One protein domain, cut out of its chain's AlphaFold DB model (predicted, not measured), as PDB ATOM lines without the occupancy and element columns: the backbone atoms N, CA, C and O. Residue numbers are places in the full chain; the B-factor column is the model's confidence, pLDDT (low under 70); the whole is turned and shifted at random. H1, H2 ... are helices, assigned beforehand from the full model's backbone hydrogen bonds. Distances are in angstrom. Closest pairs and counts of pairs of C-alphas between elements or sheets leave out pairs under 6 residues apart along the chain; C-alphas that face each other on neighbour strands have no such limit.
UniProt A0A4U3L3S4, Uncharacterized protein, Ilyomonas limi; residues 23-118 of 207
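AT A GLANCE: This is residues 23 to 118 of the 207 residues of an uncharacterized protein of Ilyomonas limi (UniProt A0A4U3L3S4). Two long helices, H1 and H2, cross while running opposite ways, and H5 crosses H1 on another side and comes close to H2; these three make the body. The short helices H3 and H4 sit together at one end of its long axis, and H6 and the very short H7 at the other. The printed part has 96 residues with seven named helices, H1 to H7 in order along the chain, and no named strand: its class is all helix. The whole is compact, with a radius of gyration of the C-alphas of 13.3 A, and it spans 38 by 24 by 20 A.

IN THESE COORDINATES: Find C-alpha 23 at (144.687, 129.153, 87.391); from there H1, the longest helix, runs 26.4 A through residues 23 to 41, to C-alpha 41 at (144.114, 149.253, 70.308). H2, residues 50 to 67, is 25.9 A long and starts at C-alpha 50, (128.674, 156.135, 73.272). H5, residues 87 to 100, is 19.7 A long, and H6, residues 102 to 110, is 12.2 A long. The shorter ones are H3 at residues 69 to 76, H4 at 78 to 82 and H7 at 113 to 116.

HOW THE PARTS SIT: Begin with H1, the hub, which touches H2, H3, H5 and H6. Its residues 32 to 40 touch H2 at a steep tilt of 46 degrees, opposite ways; the closest C-alphas, of Val 36 and Met 60, are 5.7 A apart. Look next at Ala 33 and Leu 97, the closest C-alphas of H1 and H5, at 5.2 A; these helices touch about perpendicular at 71 degrees, only just past steep. H2 and H5 are close but not clearly touching, with C-alphas 61 and 90 at 7.1 A. H1 and H3 only just touch, with 3 pairs of C-alphas within 8 A, the closest being Lys 25 and Tyr 75 at 6.4 A. H3 touches H4, where the C-alphas of Lys 73 and Ile 81 are closest at 6.0 A. At the other end H1 touches H6, closest at the C-alphas of Glu 41 and Ala 103, 6.4 A. H5 and H6 touch only at the corner, by Met 98 and Met 105, whose C-alphas are 5.5 A apart. H2 and H7 only just touch, with 3 pairs within 8 A, the C-alphas of Thr 50 and Leu 114 closest at 7.1 A. In H1, H2, H4, H5 and H6 every O i to N i+4 pair is within hydrogen-bond range, in H3 2 of 4 are, and H7 is too short for such a pair.

THE WHOLE: The two C-alphas farthest apart, of Ala 47 and Glu 79, are 38.8 A from each other. The printed part has no cut and no long link; the link from H1 to H2 is short and the others are tight. The mean pLDDT of the printed part is 85.0, and you will find values under 70 at residue 23, residues 44 to 48 and residues 115 to 118.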
ATOM      1  N   THR A  23     143.710 128.800  88.436       63.16
ATOM      2  CA  THR A  23     144.687 129.153  87.391       63.16
ATOM      3  C   THR A  23     144.146 128.966  85.973       63.16
ATOM      4  O   THR A  23     144.441 129.770  85.098       63.16
ATOM      5  N   GLY A  24     143.319 127.941  85.738       85.69
ATOM      6  CA  GLY A  24     142.804 127.628  84.401       85.69
ATOM      7  C   GLY A  24     141.757 128.622  83.894       85.69
ATOM      8  O   GLY A  24     141.843 129.075  82.754       85.69
ATOM      9  N   LYS A  25     140.786 128.983  84.747       90.44
ATOM     10  CA  LYS A  25     139.730 129.950  84.410       90.44
ATOM     11  C   LYS A  25     140.307 131.358  84.252       90.44
ATOM     12  O   LYS A  25     140.050 132.007  83.245       90.44
ATOM     13  N   ASP A  26     141.115 131.810  85.212       91.50
ATOM     14  CA  ASP A  26     141.704 133.154  85.168       91.50
ATOM     15  C   ASP A  26     142.674 133.319  83.988       91.50
ATOM     16  O   ASP A  26     142.647 134.340  83.301       91.50
ATOM     17  N   SER A  27     143.470 132.290  83.672       92.81
ATOM     18  CA  SER A  27     144.336 132.311  82.489       92.81
ATOM     19  C   SER A  27     143.531 132.417  81.191       92.81
ATOM     20  O   SER A  27     143.905 133.206  80.327       92.81
ATOM     21  N   LEU A  28     142.417 131.685  81.063       94.38
ATOM     22  CA  LEU A  28     141.529 131.790  79.901       94.38
ATOM     23  C   LEU A  28     140.935 133.199  79.771       94.38
ATOM     24  O   LEU A  28     140.961 133.781  78.689       94.38
ATOM     25  N   LEU A  29     140.459 133.772  80.877       95.44
ATOM     26  CA  LEU A  29     139.942 135.141  80.899       95.44
ATOM     27  C   LEU A  29     141.015 136.168  80.526       95.44
ATOM     28  O   LEU A  29     140.723 137.098  79.781       95.44
ATOM     29  N   SER A  30     142.258 135.974  80.978       94.94
ATOM     30  CA  SER A  30     143.401 136.830  80.617       94.94
ATOM     31  C   SER A  30     143.681 136.792  79.110       94.94
ATOM     32  O   SER A  30     143.934 137.822  78.489       94.94
ATOM     33  N   VAL A  31     143.621 135.600  78.502       95.81
ATOM     34  CA  VAL A  31     143.802 135.428  77.051       95.81
ATOM     35  C   VAL A  31     142.724 136.195  76.288       95.81
ATOM     36  O   VAL A  31     143.057 137.014  75.432       95.81
ATOM     37  N   ILE A  32     141.457 136.004  76.655       96.25
ATOM     38  CA  ILE A  32     140.326 136.685  76.015       96.25
ATOM     39  C   ILE A  32     140.422 138.208  76.198       96.25
ATOM     40  O   ILE A  32     140.270 138.961  75.238       96.25
ATOM     41  N   ALA A  33     140.728 138.683  77.409       96.06
ATOM     42  CA  ALA A  33     140.896 140.110  77.677       96.06
ATOM     43  C   ALA A  33     142.016 140.720  76.823       96.06
ATOM     44  O   ALA A  33     141.856 141.805  76.266       96.06
ATOM     45  N   LYS A  34     143.133 140.008  76.647       95.69
ATOM     46  CA  LYS A  34     144.243 140.460  75.803       95.69
ATOM     47  C   LYS A  34     143.877 140.505  74.316       95.69
ATOM     48  O   LYS A  34     144.291 141.438  73.625       95.69
ATOM     49  N   GLU A  35     143.102 139.543  73.821       95.19
ATOM     50  CA  GLU A  35     142.587 139.543  72.443       95.19
ATOM     51  C   GLU A  35     141.686 140.754  72.188       95.19
ATOM     52  O   GLU A  35     141.919 141.512  71.239       95.19
ATOM     53  N   VAL A  36     140.724 140.994  73.082       95.00
ATOM     54  CA  VAL A  36     139.832 142.159  73.013       95.00
ATOM     55  C   VAL A  36     140.626 143.461  73.123       95.00
ATOM     56  O   VAL A  36     140.394 144.381  72.342       95.00
ATOM     57  N   CYS A  37     141.606 143.539  74.027       94.50
ATOM     58  CA  CYS A  37     142.462 144.715  74.170       94.50
ATOM     59  C   CYS A  37     143.259 145.001  72.891       94.50
ATOM     60  O   CYS A  37     143.296 146.130  72.409       94.50
ATOM     61  N   THR A  38     143.820 143.956  72.278       93.94
ATOM     62  CA  THR A  38     144.544 144.070  71.006       93.94
ATOM     63  C   THR A  38     143.619 144.539  69.878       93.94
ATOM     64  O   THR A  38     144.031 145.317  69.015       93.94
ATOM     65  N   ALA A  39     142.367 144.071  69.856       90.94
ATOM     66  CA  ALA A  39     141.367 144.520  68.890       90.94
ATOM     67  C   ALA A  39     140.991 145.995  69.105       90.94
ATOM     68  O   ALA A  39     140.862 146.741  68.134       90.94
ATOM     69  N   LEU A  40     140.879 146.415  70.365       90.31
ATOM     70  CA  LEU A  40     140.574 147.782  70.764       90.31
ATOM     71  C   LEU A  40     141.685 148.759  70.354       90.31
ATOM     72  O   LEU A  40     141.408 149.788  69.748       90.31
ATOM     73  N   GLU A  41     142.945 148.416  70.623       88.81
ATOM     74  CA  GLU A  41     144.114 149.253  70.308       88.81
ATOM     75  C   GLU A  41     144.302 149.495  68.806       88.81
ATOM     76  O   GLU A  41     144.801 150.543  68.398       88.81
ATOM     77  N   LYS A  42     143.879 148.544  67.966       85.25
ATOM     78  CA  LYS A  42     143.932 148.672  66.501       85.25
ATOM     79  C   LYS A  42     142.885 149.631  65.937       85.25
ATOM     80  O   LYS A  42     142.936 149.941  64.747       85.25
ATOM     81  N   LYS A  43     141.921 150.072  66.746       77.50
ATOM     82  CA  LYS A  43     140.819 150.928  66.310       77.50
ATOM     83  C   LYS A  43     141.007 152.355  66.803       77.50
ATOM     84  O   LYS A  43     141.370 152.603  67.947       77.50
ATOM     85  N   THR A  44     140.716 153.323  65.940       60.75
ATOM     86  CA  THR A  44     140.720 154.741  66.313       60.75
ATOM     87  C   THR A  44     139.406 155.073  67.018       60.75
ATOM     88  O   THR A  44     138.363 155.188  66.382       60.75
ATOM     89  N   ILE A  45     139.450 155.201  68.344       61.62
ATOM     90  CA  ILE A  45     138.252 155.312  69.206       61.62
ATOM     91  C   ILE A  45     137.810 156.772  69.422       61.62
ATOM     92  O   ILE A  45     136.748 157.052  69.959       61.62
ATOM     93  N   VAL A  46     138.614 157.736  68.976       55.16
ATOM     94  CA  VAL A  46     138.541 159.146  69.403       55.16
ATOM     95  C   VAL A  46     137.354 159.931  68.796       55.16
ATOM     96  O   VAL A  46     137.237 161.124  69.033       55.16
ATOM     97  N   ALA A  47     136.451 159.302  68.035       54.81
ATOM     98  CA  ALA A  47     135.387 160.015  67.309       54.81
ATOM     99  C   ALA A  47     134.030 159.285  67.233       54.81
ATOM    100  O   ALA A  47     133.244 159.583  66.339       54.81
ATOM    101  N   LYS A  48     133.762 158.317  68.117       66.94
ATOM    102  CA  LYS A  48     132.523 157.519  68.084       66.94
ATOM    103  C   LYS A  48     131.538 157.934  69.173       66.94
ATOM    104  O   LYS A  48     131.968 158.366  70.245       66.94
ATOM    105  N   SER A  49     130.238 157.796  68.907       80.12
ATOM    106  CA  SER A  49     129.204 157.988  69.935       80.12
ATOM    107  C   SER A  49     129.296 156.899  71.014       80.12
ATOM    108  O   SER A  49     129.884 155.836  70.797       80.12
ATOM    109  N   THR A  50     128.705 157.131  72.187       79.06
ATOM    110  CA  THR A  50     128.674 156.135  73.272       79.06
ATOM    111  C   THR A  50     128.024 154.819  72.820       79.06
ATOM    112  O   THR A  50     128.524 153.742  73.143       79.06
ATOM    113  N   GLU A  51     126.961 154.887  72.022       80.25
ATOM    114  CA  GLU A  51     126.239 153.730  71.482       80.25
ATOM    115  C   GLU A  51     127.098 152.944  70.481       80.25
ATOM    116  O   GLU A  51     127.157 151.713  70.533       80.25
ATOM    117  N   GLU A  52     127.815 153.643  69.598       81.56
ATOM    118  CA  GLU A  52     128.740 153.021  68.645       81.56
ATOM    119  C   GLU A  52     129.898 152.319  69.361       81.56
ATOM    120  O   GLU A  52     130.302 151.219  68.969       81.56
ATOM    121  N   LEU A  53     130.408 152.930  70.435       84.06
ATOM    122  CA  LEU A  53     131.436 152.343  71.291       84.06
ATOM    123  C   LEU A  53     130.932 151.090  72.003       84.06
ATOM    124  O   LEU A  53     131.624 150.072  71.992       84.06
ATOM    125  N   GLN A  54     129.734 151.139  72.588       84.81
ATOM    126  CA  GLN A  54     129.124 149.993  73.261       84.81
ATOM    127  C   GLN A  54     128.921 148.821  72.295       84.81
ATOM    128  O   GLN A  54     129.291 147.689  72.613       84.81
ATOM    129  N   MET A  55     128.387 149.090  71.101       85.31
ATOM    130  CA  MET A  55     128.185 148.069  70.074       85.31
ATOM    131  C   MET A  55     129.514 147.450  69.632       85.31
ATOM    132  O   MET A  55     129.640 146.229  69.541       85.31
ATOM    133  N   GLU A  56     130.531 148.273  69.385       87.81
ATOM    134  CA  GLU A  56     131.829 147.786  68.933       87.81
ATOM    135  C   GLU A  56     132.554 146.968  70.007       87.81
ATOM    136  O   GLU A  56     133.093 145.903  69.699       87.81
ATOM    137  N   LEU A  57     132.532 147.428  71.262       88.62
ATOM    138  CA  LEU A  57     133.049 146.681  72.410       88.62
ATOM    139  C   LEU A  57     132.325 145.342  72.565       88.62
ATOM    140  O   LEU A  57     132.983 144.308  72.687       88.62
ATOM    141  N   GLY A  58     130.990 145.345  72.481       88.94
ATOM    142  CA  GLY A  58     130.173 144.134  72.526       88.94
ATOM    143  C   GLY A  58     130.557 143.132  71.436       88.94
ATOM    144  O   GLY A  58     130.744 141.952  71.726       88.94
ATOM    145  N   LEU A  59     130.773 143.595  70.200       90.31
ATOM    146  CA  LEU A  59     131.221 142.744  69.091       90.31
ATOM    147  C   LEU A  59     132.625 142.168  69.315       90.31
ATOM    148  O   LEU A  59     132.854 140.996  69.020       90.31
ATOM    149  N   MET A  60     133.563 142.959  69.844       91.19
ATOM    150  CA  MET A  60     134.924 142.487  70.130       91.19
ATOM    151  C   MET A  60     134.932 141.416  71.226       91.19
ATOM    152  O   MET A  60     135.579 140.375  71.069       91.19
ATOM    153  N   ILE A  61     134.171 141.637  72.300       92.69
ATOM    154  CA  ILE A  61     134.008 140.669  73.391       92.69
ATOM    155  C   ILE A  61     133.327 139.403  72.865       92.69
ATOM    156  O   ILE A  61     133.859 138.309  73.046       92.69
ATOM    157  N   MET A  62     132.209 139.538  72.147       91.81
ATOM    158  CA  MET A  62     131.458 138.397  71.621       91.81
ATOM    159  C   MET A  62     132.285 137.570  70.631       91.81
ATOM    160  O   MET A  62     132.301 136.349  70.726       91.81
ATOM    161  N   SER A  63     133.026 138.212  69.725       91.75
ATOM    162  CA  SER A  63     133.912 137.516  68.782       91.75
ATOM    163  C   SER A  63     135.004 136.705  69.487       91.75
ATOM    164  O   SER A  63     135.441 135.672  68.976       91.75
ATOM    165  N   SER A  64     135.469 137.174  70.643       92.81
ATOM    166  CA  SER A  64     136.477 136.457  71.426       92.81
ATOM    167  C   SER A  64     135.823 135.316  72.215       92.81
ATOM    168  O   SER A  64     136.320 134.193  72.206       92.81
ATOM    169  N   ILE A  65     134.642 135.541  72.802       91.94
ATOM    170  CA  ILE A  65     133.843 134.488  73.450       91.94
ATOM    171  C   ILE A  65     133.559 133.340  72.478       91.94
ATOM    172  O   ILE A  65     133.804 132.185  72.823       91.94
ATOM    173  N   THR A  66     133.088 133.632  71.261       90.50
ATOM    174  CA  THR A  66     132.755 132.605  70.260       90.50
ATOM    175  C   THR A  66     133.971 131.758  69.885       90.50
ATOM    176  O   THR A  66     133.858 130.530  69.804       90.50
ATOM    177  N   SER A  67     135.143 132.389  69.768       93.88
ATOM    178  CA  SER A  67     136.426 131.732  69.479       93.88
ATOM    179  C   SER A  67     136.910 130.807  70.605       93.88
ATOM    180  O   SER A  67     137.650 129.860  70.347       93.88
ATOM    181  N   HIS A  68     136.449 131.031  71.840       93.75
ATOM    182  CA  HIS A  68     136.840 130.267  73.031       93.75
ATOM    183  C   HIS A  68     135.694 129.456  73.653       93.75
ATOM    184  O   HIS A  68     135.842 128.920  74.753       93.75
ATOM    185  N   THR A  69     134.561 129.306  72.958       89.50
ATOM    186  CA  THR A  69     133.353 128.611  73.456       89.50
ATOM    187  C   THR A  69     133.647 127.245  74.065       89.50
ATOM    188  O   THR A  69     133.197 126.965  75.173       89.50
ATOM    189  N   GLY A  70     134.440 126.406  73.394       90.00
ATOM    190  CA  GLY A  70     134.792 125.074  73.899       90.00
ATOM    191  C   GLY A  70     135.512 125.110  75.252       90.00
ATOM    192  O   GLY A  70     135.189 124.332  76.150       90.00
ATOM    193  N   ALA A  71     136.445 126.047  75.434       90.81
ATOM    194  CA  ALA A  71     137.160 126.223  76.696       90.81
ATOM    195  C   ALA A  71     136.269 126.865  77.774       90.81
ATOM    196  O   ALA A  71     136.339 126.476  78.939       90.81
ATOM    197  N   LEU A  72     135.398 127.801  77.391       91.12
ATOM    198  CA  LEU A  72     134.467 128.475  78.296       91.12
ATOM    199  C   LEU A  72     133.398 127.524  78.847       91.12
ATOM    200  O   LEU A  72     133.122 127.570  80.045       91.12
ATOM    201  N   LYS A  73     132.874 126.600  78.029       91.19
ATOM    202  CA  LYS A  73     131.926 125.557  78.469       91.19
ATOM    203  C   LYS A  73     132.451 124.764  79.667       91.19
ATOM    204  O   LYS A  73     131.694 124.458  80.582       91.19
ATOM    205  N   LYS A  74     133.761 124.494  79.707       91.00
ATOM    206  CA  LYS A  74     134.408 123.765  80.809       91.00
ATOM    207  C   LYS A  74     134.321 124.496  82.155       91.00
ATOM    208  O   LYS A  74     134.304 123.837  83.190       91.00
ATOM    209  N   TYR A  75     134.307 125.828  82.150       89.81
ATOM    210  CA  TYR A  75     134.358 126.639  83.372       89.81
ATOM    211  C   TYR A  75     133.025 127.289  83.743       89.81
ATOM    212  O   TYR A  75     132.814 127.587  84.915       89.81
ATOM    213  N   TYR A  76     132.149 127.514  82.764       87.31
ATOM    214  CA  TYR A  76     130.874 128.208  82.951       87.31
ATOM    215  C   TYR A  76     129.653 127.306  82.760       87.31
ATOM    216  O   TYR A  76     128.542 127.773  82.970       87.31
ATOM    217  N   GLY A  77     129.833 126.032  82.404       85.62
ATOM    218  CA  GLY A  77     128.735 125.109  82.121       85.62
ATOM    219  C   GLY A  77     128.321 125.155  80.653       85.62
ATOM    220  O   GLY A  77     128.286 126.212  80.017       85.62
ATOM    221  N   GLU A  78     128.036 123.987  80.085       84.44
ATOM    222  CA  GLU A  78     127.659 123.870  78.677       84.44
ATOM    223  C   GLU A  78     126.290 124.494  78.400       84.44
ATOM    224  O   GLU A  78     126.104 125.135  77.364       84.44
ATOM    225  N   GLU A  79     125.366 124.353  79.343       77.00
ATOM    226  CA  GLU A  79     124.023 124.913  79.312       77.00
ATOM    227  C   GLU A  79     124.040 126.443  79.270       77.00
ATOM    228  O   GLU A  79     123.291 127.036  78.497       77.00
ATOM    229  N   ASN A  80     124.941 127.093  80.011       74.00
ATOM    230  CA  ASN A  80     125.011 128.554  80.046       74.00
ATOM    231  C   ASN A  80     125.529 129.107  78.714       74.00
ATOM    232  O   ASN A  80     124.904 129.974  78.107       74.00
ATOM    233  N   ILE A  81     126.614 128.527  78.196       83.06
ATOM    234  CA  ILE A  81     127.224 128.961  76.933       83.06
ATOM    235  C   ILE A  81     126.340 128.619  75.725       83.06
ATOM    236  O   ILE A  81     126.212 129.426  74.808       83.06
ATOM    237  N   SER A  82     125.727 127.431  75.695       77.56
ATOM    238  CA  SER A  82     124.957 126.968  74.526       77.56
ATOM    239  C   SER A  82     123.581 127.627  74.421       77.56
ATOM    240  O   SER A  82     123.083 127.795  73.312       77.56
ATOM    241  N   ASN A  83     122.997 128.052  75.545       75.31
ATOM    242  CA  ASN A  83     121.746 128.814  75.558       75.31
ATOM    243  C   ASN A  83     121.959 130.313  75.278       75.31
ATOM    244  O   ASN A  83     121.008 131.088  75.342       75.31
ATOM    245  N   GLY A  84     123.196 130.733  74.990       74.31
ATOM    246  CA  GLY A  84     123.531 132.133  74.732       74.31
ATOM    247  C   GLY A  84     123.556 133.019  75.980       74.31
ATOM    248  O   GLY A  84     123.587 134.239  75.845       74.31
ATOM    249  N   ASN A  85     123.556 132.437  77.184       81.69
ATOM    250  CA  ASN A  85     123.715 133.181  78.429       81.69
ATOM    251  C   ASN A  85     125.207 133.449  78.675       81.69
ATOM    252  O   ASN A  85     125.926 132.652  79.282       81.69
ATOM    253  N   PHE A  86     125.668 134.589  78.167       84.56
ATOM    254  CA  PHE A  86     127.056 135.023  78.287       84.56
ATOM    255  C   PHE A  86     127.280 136.033  79.409       84.56
ATOM    256  O   PHE A  86     128.416 136.465  79.578       84.56
ATOM    257  N   ASP A  87     126.261 136.386  80.191       82.31
ATOM    258  CA  ASP A  87     126.309 137.526  81.113       82.31
ATOM    259  C   ASP A  87     127.471 137.410  82.101       82.31
ATOM    260  O   ASP A  87     128.311 138.302  82.196       82.31
ATOM    261  N   LYS A  88     127.601 136.252  82.760       86.31
ATOM    262  CA  LYS A  88     128.697 136.001  83.710       86.31
ATOM    263  C   LYS A  88     130.071 135.924  83.048       86.31
ATOM    264  O   LYS A  88     131.067 136.300  83.657       86.31
ATOM    265  N   VAL A  89     130.138 135.437  81.811       91.06
ATOM    266  CA  VAL A  89     131.391 135.376  81.048       91.06
ATOM    267  C   VAL A  89     131.824 136.781  80.638       91.06
ATOM    268  O   VAL A  89     132.982 137.144  80.816       91.06
ATOM    269  N   ALA A  90     130.893 137.578  80.117       88.00
ATOM    270  CA  ALA A  90     131.116 138.948  79.688       88.00
ATOM    271  C   ALA A  90     131.475 139.862  80.869       88.00
ATOM    272  O   ALA A  90     132.386 140.677  80.734       88.00
ATOM    273  N   GLU A  91     130.831 139.685  82.027       88.38
ATOM    274  CA  GLU A  91     131.164 140.380  83.278       88.38
ATOM    275  C   GLU A  91     132.607 140.076  83.713       88.38
ATOM    276  O   GLU A  91     133.408 140.996  83.887       88.38
ATOM    277  N   ASP A  92     132.971 138.791  83.807       93.06
ATOM    278  CA  ASP A  92     134.319 138.364  84.199       93.06
ATOM    279  C   ASP A  92     135.392 138.875  83.210       93.06
ATOM    280  O   ASP A  92     136.463 139.329  83.626       93.06
ATOM    281  N   ILE A  93     135.106 138.860  81.900       94.12
ATOM    282  CA  ILE A  93     135.981 139.444  80.866       94.12
ATOM    283  C   ILE A  93     136.090 140.963  81.039       94.12
ATOM    284  O   ILE A  93     137.188 141.505  80.936       94.12
ATOM    285  N   GLY A  94     134.984 141.656  81.317       91.12
ATOM    286  CA  GLY A  94     134.956 143.102  81.546       91.12
ATOM    287  C   GLY A  94     135.818 143.518  82.740       91.12
ATOM    288  O   GLY A  94     136.617 144.451  82.629       91.12
ATOM    289  N   ILE A  95     135.737 142.777  83.849       90.81
ATOM    290  CA  ILE A  95     136.608 142.966  85.020       90.81
ATOM    291  C   ILE A  95     138.071 142.764  84.623       90.81
ATOM    292  O   ILE A  95     138.930 143.592  84.942       90.81
ATOM    293  N   LYS A  96     138.366 141.692  83.884       94.69
ATOM    294  CA  LYS A  96     139.728 141.396  83.436       94.69
ATOM    295  C   LYS A  96     140.281 142.485  82.514       94.69
ATOM    296  O   LYS A  96     141.423 142.899  82.681       94.69
ATOM    297  N   LEU A  97     139.459 143.019  81.611       94.38
ATOM    298  CA  LEU A  97     139.794 144.152  80.746       94.38
ATOM    299  C   LEU A  97     140.084 145.428  81.535       94.38
ATOM    300  O   LEU A  97     141.042 146.125  81.213       94.38
ATOM    301  N   MET A  98     139.307 145.732  82.577       90.06
ATOM    302  CA  MET A  98     139.601 146.877  83.443       90.06
ATOM    303  C   MET A  98     140.965 146.749  84.121       90.06
ATOM    304  O   MET A  98     141.660 147.750  84.269       90.06
ATOM    305  N   VAL A  99     141.354 145.541  84.526       92.00
ATOM    306  CA  VAL A  99     142.627 145.303  85.220       92.00
ATOM    307  C   VAL A  99     143.809 145.258  84.248       92.00
ATOM    308  O   VAL A  99     144.879 145.775  84.561       92.00
ATOM    309  N   GLU A 100     143.633 144.656  83.071       93.75
ATOM    310  CA  GLU A 100     144.745 144.273  82.189       93.75
ATOM    311  C   GLU A 100     144.837 145.082  80.888       93.75
ATOM    312  O   GLU A 100     145.849 144.987  80.194       93.75
ATOM    313  N   CYS A 101     143.827 145.892  80.547       94.38
ATOM    314  CA  CYS A 101     143.790 146.662  79.302       94.38
ATOM    315  C   CYS A 101     143.744 148.184  79.545       94.38
ATOM    316  O   CYS A 101     142.664 148.766  79.711       94.38
ATOM    317  N   PRO A 102     144.895 148.884  79.479       91.62
ATOM    318  CA  PRO A 102     144.953 150.340  79.637       91.62
ATOM    319  C   PRO A 102     144.098 151.104  78.616       91.62
ATOM    320  O   PRO A 102     143.496 152.125  78.949       91.62
ATOM    321  N   ALA A 103     144.009 150.606  77.376       90.56
ATOM    322  CA  ALA A 103     143.169 151.204  76.341       90.56
ATOM    323  C   ALA A 103     141.681 151.148  76.718       90.56
ATOM    324  O   ALA A 103     140.982 152.152  76.602       90.56
ATOM    325  N   PHE A 104     141.213 150.013  77.243       90.75
ATOM    326  CA  PHE A 104     139.837 149.850  77.709       90.75
ATOM    327  C   PHE A 104     139.542 150.781  78.884       90.75
ATOM    328  O   PHE A 104     138.550 151.507  78.858       90.75
ATOM    329  N   MET A 105     140.448 150.844  79.864       89.56
ATOM    330  CA  MET A 105     140.323 151.767  80.993       89.56
ATOM    331  C   MET A 105     140.220 153.226  80.526       89.56
ATOM    332  O   MET A 105     139.360 153.967  81.001       89.56
ATOM    333  N   LYS A 106     141.034 153.637  79.546       87.88
ATOM    334  CA  LYS A 106     140.965 154.982  78.960       87.88
ATOM    335  C   LYS A 106     139.612 155.255  78.296       87.88
ATOM    336  O   LYS A 106     139.074 156.346  78.466       87.88
ATOM    337  N   VAL A 107     139.058 154.284  77.565       86.75
ATOM    338  CA  VAL A 107     137.727 154.404  76.943       86.75
ATOM    339  C   VAL A 107     136.639 154.558  78.002       86.75
ATOM    340  O   VAL A 107     135.806 155.449  77.865       86.75
ATOM    341  N   MET A 108     136.674 153.755  79.068       86.38
ATOM    342  CA  MET A 108     135.703 153.830  80.166       86.38
ATOM    343  C   MET A 108     135.771 155.172  80.909       86.38
ATOM    344  O   MET A 108     134.738 155.783  81.168       86.38
ATOM    345  N   LEU A 109     136.976 155.677  81.199       84.75
ATOM    346  CA  LEU A 109     137.163 156.980  81.853       84.75
ATOM    347  C   LEU A 109     136.711 158.155  80.976       84.75
ATOM    348  O   LEU A 109     136.207 159.148  81.494       84.75
ATOM    349  N   ALA A 110     136.878 158.049  79.656       84.38
ATOM    350  CA  ALA A 110     136.406 159.055  78.708       84.38
ATOM    351  C   ALA A 110     134.884 158.994  78.472       84.38
ATOM    352  O   ALA A 110     134.310 159.965  77.987       84.38
ATOM    353  N   ASN A 111     134.236 157.874  78.810       81.19
ATOM    354  CA  ASN A 111     132.815 157.621  78.567       81.19
ATOM    355  C   ASN A 111     132.136 157.074  79.835       81.19
ATOM    356  O   ASN A 111     131.726 155.911  79.866       81.19
ATOM    357  N   PRO A 112     131.986 157.889  80.896       75.38
ATOM    358  CA  PRO A 112     131.427 157.437  82.172       75.38
ATOM    359  C   PRO A 112     129.981 156.925  82.066       75.38
ATOM    360  O   PRO A 112     129.555 156.134  82.902       75.38
ATOM    361  N   SER A 113     129.235 157.302  81.023       77.50
ATOM    362  CA  SER A 113     127.914 156.744  80.695       77.50
ATOM    363  C   SER A 113     127.940 155.233  80.418       77.50
ATOM    364  O   SER A 113     126.974 154.548  80.744       77.50
ATOM    365  N   LEU A 114     129.051 154.684  79.906       73.25
ATOM    366  CA  LEU A 114     129.229 153.233  79.731       73.25
ATOM    367  C   LEU A 114     129.321 152.491  81.072       73.25
ATOM    368  O   LEU A 114     128.986 151.313  81.144       73.25
ATOM    369  N   LEU A 115     129.748 153.183  82.131       66.44
ATOM    370  CA  LEU A 115     129.764 152.674  83.504       66.44
ATOM    371  C   LEU A 115     128.462 152.994  84.247       66.44
ATOM    372  O   LEU A 115     128.088 152.285  85.171       66.44
ATOM    373  N   ALA A 116     127.744 154.045  83.848       57.00
ATOM    374  CA  ALA A 116     126.473 154.419  84.466       57.00
ATOM    375  C   ALA A 116     125.384 153.349  84.257       57.00
ATOM    376  O   ALA A 116     124.535 153.164  85.124       57.00
ATOM    377  N   ASN A 117     125.471 152.570  83.174       47.06
ATOM    378  CA  ASN A 117     124.567 151.446  82.913       47.06
ATOM    379  C   ASN A 117     124.842 150.196  83.774       47.06
ATOM    380  O   ASN A 117     124.037 149.273  83.753       47.06
ATOM    381  N   THR A 118     125.924 150.150  84.566       45.66
ATOM    382  CA  THR A 118     126.141 149.077  85.563       45.66
ATOM    383  C   THR A 118     125.704 149.475  86.976       45.66
ATOM    384  O   THR A 118     125.712 148.638  87.877       45.66
TER     385      THR A 118